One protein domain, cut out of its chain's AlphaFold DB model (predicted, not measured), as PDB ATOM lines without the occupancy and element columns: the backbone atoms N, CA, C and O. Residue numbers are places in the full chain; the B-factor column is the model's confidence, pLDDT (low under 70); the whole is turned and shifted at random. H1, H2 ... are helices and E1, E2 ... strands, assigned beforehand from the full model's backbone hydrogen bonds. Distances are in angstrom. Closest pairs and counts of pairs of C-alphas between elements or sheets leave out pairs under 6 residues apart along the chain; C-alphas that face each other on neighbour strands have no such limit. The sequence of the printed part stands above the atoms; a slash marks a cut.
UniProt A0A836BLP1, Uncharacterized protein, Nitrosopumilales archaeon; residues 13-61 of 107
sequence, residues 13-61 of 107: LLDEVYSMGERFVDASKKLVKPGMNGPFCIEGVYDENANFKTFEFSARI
ATOM      1  N   LEU A  13     249.588 208.468 203.548       96.94
ATOM      2  CA  LEU A  13     248.487 207.505 203.475       96.94
ATOM      3  C   LEU A  13     248.409 206.809 202.108       96.94
ATOM      4  O   LEU A  13     247.598 205.901 201.937       96.94
ATOM      5  N   LEU A  14     249.217 207.233 201.125       96.19
ATOM      6  CA  LEU A  14     249.155 206.696 199.764       96.19
ATOM      7  C   LEU A  14     249.544 205.215 199.712       96.19
ATOM      8  O   LEU A  14     248.875 204.442 199.035       96.19
ATOM      9  N   ASP A  15     250.570 204.813 200.459       96.25
ATOM     10  CA  ASP A  15     251.054 203.426 200.486       96.25
ATOM     11  C   ASP A  15     249.963 202.427 200.921       96.25
ATOM     12  O   ASP A  15     249.744 201.398 200.276       96.25
ATOM     13  N   GLU A  16     249.182 202.780 201.948       95.62
ATOM     14  CA  GLU A  16     248.088 201.928 202.427       95.62
ATOM     15  C   GLU A  16     246.934 201.850 201.418       95.62
ATOM     16  O   GLU A  16     246.390 200.767 201.199       95.62
ATOM     17  N   VAL A  17     246.559 202.955 200.754       96.19
ATOM     18  CA  VAL A  17     245.483 202.901 199.742       96.19
ATOM     19  C   VAL A  17     245.904 202.134 198.489       96.19
ATOM     20  O   VAL A  17     245.068 201.436 197.911       96.19
ATOM     21  N   TYR A  18     247.182 202.195 198.099       95.69
ATOM     22  CA  TYR A  18     247.727 201.352 197.031       95.69
ATOM     23  C   TYR A  18     247.671 199.875 197.427       95.69
ATOM     24  O   TYR A  18     247.076 199.072 196.704       95.69
ATOM     25  N   SER A  19     248.175 199.537 198.615       97.38
ATOM     26  CA  SER A  19     248.140 198.172 199.155       97.38
ATOM     27  C   SER A  19     246.712 197.627 199.268       97.38
ATOM     28  O   SER A  19     246.444 196.463 198.967       97.38
ATOM     29  N   MET A  20     245.753 198.464 199.667       97.00
ATOM     30  CA  MET A  20     244.333 198.110 199.698       97.00
ATOM     31  C   MET A  20     243.793 197.780 198.300       97.00
ATOM     32  O   MET A  20     243.065 196.795 198.148       97.00
ATOM     33  N   GLY A  21     244.160 198.567 197.285       97.00
ATOM     34  CA  GLY A  21     243.805 198.310 195.890       97.00
ATOM     35  C   GLY A  21     244.362 196.982 195.373       97.00
ATOM     36  O   GLY A  21     243.622 196.206 194.769       97.00
ATOM     37  N   GLU A  22     245.625 196.669 195.667       97.25
ATOM     38  CA  GLU A  22     246.244 195.390 195.283       97.25
ATOM     39  C   GLU A  22     245.535 194.196 195.925       97.25
ATOM     40  O   GLU A  22     245.147 193.252 195.232       97.25
ATOM     41  N   ARG A  23     245.271 194.268 197.237       97.12
ATOM     42  CA  ARG A  23     244.516 193.226 197.951       97.12
ATOM     43  C   ARG A  23     243.128 193.024 197.348       97.12
ATOM     44  O   ARG A  23     242.682 191.882 197.235       97.12
ATOM     45  N   PHE A  24     242.452 194.103 196.952       96.94
ATOM     46  CA  PHE A  24     241.144 194.033 196.303       96.94
ATOM     47  C   PHE A  24     241.224 193.330 194.941       96.94
ATOM     48  O   PHE A  24     240.464 192.393 194.682       96.94
ATOM     49  N   VAL A  25     242.179 193.720 194.095       96.62
ATOM     50  CA  VAL A  25     242.408 193.094 192.785       96.62
ATOM     51  C   VAL A  25     242.732 191.606 192.948       96.62
ATOM     52  O   VAL A  25     242.126 190.768 192.279       96.62
ATOM     53  N   ASP A  26     243.605 191.235 193.876       96.69
ATOM     54  CA  ASP A  26     243.979 189.835 194.086       96.69
ATOM     55  C   ASP A  26     242.863 188.986 194.694       96.69
ATOM     56  O   ASP A  26     242.694 187.824 194.314       96.69
ATOM     57  N   ALA A  27     242.065 189.551 195.601       96.56
ATOM     58  CA  ALA A  27     240.862 188.892 196.097       96.56
ATOM     59  C   ALA A  27     239.849 188.675 194.963       96.56
ATOM     60  O   ALA A  27     239.322 187.570 194.819       96.56
ATOM     61  N   SER A  28     239.632 189.683 194.110       96.25
ATOM     62  CA  SER A  28     238.701 189.590 192.980       96.25
ATOM     63  C   SER A  28     239.088 188.473 192.008       96.25
ATOM     64  O   SER A  28     238.237 187.656 191.676       96.25
ATOM     65  N   LYS A  29     240.377 188.339 191.656       94.38
ATOM     66  CA  LYS A  29     240.895 187.261 190.788       94.38
ATOM     67  C   LYS A  29     240.604 185.862 191.335       94.38
ATOM     68  O   LYS A  29     240.367 184.937 190.561       94.38
ATOM     69  N   LYS A  30     240.651 185.691 192.663       96.31
ATOM     70  CA  LYS A  30     240.389 184.404 193.333       96.31
ATOM     71  C   LYS A  30     238.900 184.062 193.365       96.31
ATOM     72  O   LYS A  30     238.555 182.888 193.285       96.31
ATOM     73  N   LEU A  31     238.042 185.072 193.509       95.38
ATOM     74  CA  LEU A  31     236.602 184.895 193.713       95.38
ATOM     75  C   LEU A  31     235.805 184.882 192.402       95.38
ATOM     76  O   LEU A  31     234.859 184.110 192.276       95.38
ATOM     77  N   VAL A  32     236.176 185.719 191.430       92.50
ATOM     78  CA  VAL A  32     235.450 185.903 190.166       92.50
ATOM     79  C   VAL A  32     236.457 186.062 189.032       92.50
ATOM     80  O   VAL A  32     237.178 187.052 188.975       92.50
ATOM     81  N   LYS A  33     236.513 185.102 188.101       88.81
ATOM     82  CA  LYS A  33     237.369 185.211 186.906       88.81
ATOM     83  C   LYS A  33     236.806 186.268 185.934       88.81
ATOM     84  O   LYS A  33     235.587 186.316 185.793       88.81
ATOM     85  N   PRO A  34     237.645 187.062 185.234       89.06
ATOM     86  CA  PRO A  34     239.117 187.097 185.271       89.06
ATOM     87  C   PRO A  34     239.707 187.921 186.437       89.06
ATOM     88  O   PRO A  34     240.925 187.987 186.587       89.06
ATOM     89  N   GLY A  35     238.859 188.523 187.266       93.19
ATOM     90  CA  GLY A  35     239.213 189.483 188.310       93.19
ATOM     91  C   GLY A  35     238.897 190.911 187.874       93.19
ATOM     92  O   GLY A  35     238.213 191.134 186.878       93.19
ATOM     93  N   MET A  36     239.397 191.890 188.625       94.69
ATOM     94  CA  MET A  36     239.245 193.307 188.301       94.69
ATOM     95  C   MET A  36     240.316 193.751 187.294       94.69
ATOM     96  O   MET A  36     241.477 193.925 187.660       94.69
ATOM     97  N   ASN A  37     239.930 193.923 186.028       91.38
ATOM     98  CA  ASN A  37     240.807 194.304 184.906       91.38
ATOM     99  C   ASN A  37     240.542 195.729 184.373       91.38
ATOM    100  O   ASN A  37     241.091 196.124 183.348       91.38
ATOM    101  N   GLY A  38     239.707 196.502 185.066       95.06
ATOM    102  CA  GLY A  38     239.299 197.845 184.669       95.06
ATOM    103  C   GLY A  38     239.189 198.799 185.862       95.06
ATOM    104  O   GLY A  38     239.732 198.525 186.935       95.06
ATOM    105  N   PRO A  39     238.505 199.945 185.696       97.44
ATOM    106  CA  PRO A  39     238.338 200.915 186.769       97.44
ATOM    107  C   PRO A  39     237.472 200.348 187.897       97.44
ATOM    108  O   PRO A  39     236.415 199.769 187.650       97.44
ATOM    109  N   PHE A  40     237.871 200.619 189.132       97.88
ATOM    110  CA  PHE A  40     237.060 200.383 190.318       97.88
ATOM    111  C   PHE A  40     237.240 201.528 191.316       97.88
ATOM    112  O   PHE A  40     238.165 202.336 191.198       97.88
ATOM    113  N   CYS A  41     236.350 201.603 192.299       97.88
ATOM    114  CA  CYS A  41     236.438 202.544 193.410       97.88
ATOM    115  C   CYS A  41     236.166 201.813 194.725       97.88
ATOM    116  O   CYS A  41     235.257 200.988 194.784       97.88
ATOM    117  N   ILE A  42     236.953 202.108 195.758       97.56
ATOM    118  CA  ILE A  42     236.690 201.676 197.134       97.56
ATOM    119  C   ILE A  42     236.232 202.913 197.896       97.56
ATOM    120  O   ILE A  42     236.969 203.894 197.993       97.56
ATOM    121  N   GLU A  43     235.014 202.864 198.415       97.44
ATOM    122  CA  GLU A  43     234.324 204.009 198.992       97.44
ATOM    123  C   GLU A  43     234.287 203.850 200.515       97.44
ATOM    124  O   GLU A  43     233.989 202.778 201.061       97.44
ATOM    125  N   GLY A  44     234.693 204.907 201.213       95.69
ATOM    126  CA  GLY A  44     234.988 204.837 202.633       95.69
ATOM    127  C   GLY A  44     235.213 206.197 203.275       95.69
ATOM    128  O   GLY A  44     235.135 207.241 202.629       95.69
ATOM    129  N   VAL A  45     235.506 206.163 204.569       97.06
ATOM    130  CA  VAL A  45     235.813 207.334 205.392       97.06
ATOM    131  C   VAL A  45     237.089 207.101 206.188       97.06
ATOM    132  O   VAL A  45     237.397 205.971 206.566       97.06
ATOM    133  N   TYR A  46     237.823 208.178 206.452       97.12
ATOM    134  CA  TYR A  46     238.916 208.176 207.418       97.12
ATOM    135  C   TYR A  46     238.396 208.606 208.789       97.12
ATOM    136  O   TYR A  46     237.619 209.557 208.878       97.12
ATOM    137  N   ASP A  47     238.831 207.920 209.844       96.00
ATOM    138  CA  ASP A  47     238.637 208.381 211.221       96.00
ATOM    139  C   ASP A  47     239.707 209.412 211.641       96.00
ATOM    140  O   ASP A  47     240.616 209.754 210.879       96.00
ATOM    141  N   GLU A  48     239.608 209.916 212.872       95.44
ATOM    142  CA  GLU A  48     240.556 210.882 213.451       95.44
ATOM    143  C   GLU A  48     241.999 210.357 213.565       95.44
ATOM    144  O   GLU A  48     242.942 211.144 213.622       95.44
ATOM    145  N   ASN A  49     242.177 209.033 213.545       96.12
ATOM    146  CA  ASN A  49     243.467 208.351 213.619       96.12
ATOM    147  C   ASN A  49     244.002 207.968 212.228       96.12
ATOM    148  O   ASN A  49     244.976 207.226 212.127       96.12
ATOM    149  N   ALA A  50     243.378 208.473 211.159       94.62
ATOM    150  CA  ALA A  50     243.689 208.154 209.771       94.62
ATOM    151  C   ALA A  50     243.527 206.663 209.406       94.62
ATOM    152  O   ALA A  50     244.156 206.186 208.461       94.62
ATOM    153  N   ASN A  51     242.625 205.941 210.076       94.94
ATOM    154  CA  ASN A  51     242.226 204.604 209.640       94.94
ATOM    155  C   ASN A  51     241.129 204.697 208.582       94.94
ATOM    156  O   ASN A  51     240.074 205.290 208.819       94.94
ATOM    157  N   PHE A  52     241.345 204.048 207.441       96.38
ATOM    158  CA  PHE A  52     240.334 203.965 206.394       96.38
ATOM    159  C   PHE A  52     239.304 202.869 206.699       96.38
ATOM    160  O   PHE A  52     239.648 201.708 206.942       96.38
ATOM    161  N   LYS A  53     238.018 203.227 206.670       96.31
ATOM    162  CA  LYS A  53     236.880 202.313 206.802       96.31
ATOM    163  C   LYS A  53     236.055 202.345 205.523       96.31
ATOM    164  O   LYS A  53     235.440 203.357 205.204       96.31
ATOM    165  N   THR A  54     236.044 201.227 204.808       95.56
ATOM    166  CA  THR A  54     235.229 201.022 203.602       95.56
ATOM    167  C   THR A  54     233.793 200.654 203.983       95.56
ATOM    168  O   THR A  54     233.579 199.885 204.921       95.56
ATOM    169  N   PHE A  55     232.821 201.211 203.258       96.69
ATOM    170  CA  PHE A  55     231.406 200.837 203.364       96.69
ATOM    171  C   PHE A  55     230.851 200.263 202.055       96.69
ATOM    172  O   PHE A  55     229.949 199.431 202.104       96.69
ATOM    173  N   GLU A  56     231.407 200.644 200.903       96.81
ATOM    174  CA  GLU A  56     231.040 200.065 199.610       96.81
ATOM    175  C   GLU A  56     232.217 200.045 198.628       96.81
ATOM    176  O   GLU A  56     233.300 200.580 198.887       96.81
ATOM    177  N   PHE A  57     232.010 199.381 197.496       96.31
ATOM    178  CA  PHE A  57     232.906 199.457 196.354       96.31
ATOM    179  C   PHE A  57     232.097 199.473 195.059       96.31
ATOM    180  O   PHE A  57     231.037 198.855 194.949       96.31
ATOM    181  N   SER A  58     232.660 200.118 194.047       97.44
ATOM    182  CA  SER A  58     232.129 200.155 192.693       97.44
ATOM    183  C   SER A  58     233.067 199.388 191.764       97.44
ATOM    184  O   SER A  58     234.198 199.804 191.534       97.44
ATOM    185  N   ALA A  59     232.595 198.284 191.179       95.81
ATOM    186  CA  ALA A  59     233.327 197.456 190.204       95.81
ATOM    187  C   ALA A  59     233.349 198.056 188.777       95.81
ATOM    188  O   ALA A  59     233.304 197.335 187.784       95.81
ATOM    189  N   ARG A  60     233.307 199.387 188.676       96.75
ATOM    190  CA  ARG A  60     233.266 200.150 187.424       96.75
ATOM    191  C   ARG A  60     233.707 201.592 187.669       96.75
ATOM    192  O   ARG A  60     233.910 202.016 188.805       96.75
ATOM    193  N   ILE A  61     233.763 202.377 186.594       97.19
ATOM    194  CA  ILE A  61     233.960 203.826 186.667       97.19
ATOM    195  C   ILE A  61     232.858 204.504 187.508       97.19
ATOM    196  O   ILE A  61     231.675 204.149 187.420       97.19
TER     197      ILE A  61
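AT A GLANCE: This is residues 13 to 61 of the 107 residues of an uncharacterized protein of Nitrosopumilales archaeon (UniProt A0A836BLP1). One long helix, H1, lies below a two-strand hairpin of E1 and E2, and the hairpin is over the first part of the helix, residues 13 to 24, with few close approaches between the two. From the far end of H1 the link of residues 32 to 40 folds back to E1, and the long axis of the whole reaches from this link to the turn between the strands. The printed part has 49 residues with one named helix and two named strands, in the order H1, E1, E2; the two strands make one antiparallel sheet, and the class is mixed, helices and strands. The whole is a rod of 37 by 18 by 16 A, only just loose and close to compact, with a radius of gyration of the C-alphas of 11.7 A.

HOW THE PARTS SIT: H1, residues 13 to 31, comes first, and every O i to N i+4 pair inside it is within hydrogen-bond range. A short link of 9 residues joins it to E1, residues 41 to 46. The closest C-alphas of H1 and E1 are those of Gly 21 and Ile 42, 8.0 A apart, and the two centres are 12.8 A apart. A tight link of 5 residues leads from E1 to E2, residues 52 to 58, and the two strands form a hairpin. They are antiparallel neighbours, with 156 degrees between their directions. The C-alphas of residues 42 and 57 face each other at 4.5 A, and those of residues 44 and 54 at 3.9 A. N 41 and O 58 are within hydrogen-bond range at 2.9 A, and N 53 and O 45 at 2.8 A. H1 and E2 are near each other, with 5 pairs of C-alphas within 10 A.

IN THESE COORDINATES: H1 begins at C-alpha 13, at (248.487, 207.505, 203.475), and ends at C-alpha 31, at (236.602, 184.895, 193.713), 27.3 A from first to last C-alpha. E1 runs from Cys 41, with its C-alpha at (236.438, 202.544, 193.410), to Tyr 46, over 15.3 A. E2 runs from Phe 52 to Ser 58, over 16.4 A, and its last C-alpha is at (232.129, 200.155, 192.693).

THE WHOLE: The two C-alphas farthest apart are those of Lys 33 and Glu 48, at 37.1 A. The first and last printed C-alphas, of Leu 13 and Ile 61, are 22.5 A apart. The printed part has no cut, and neither link is long. The mean pLDDT of the printed part is 95.9, and no printed residue is under 70.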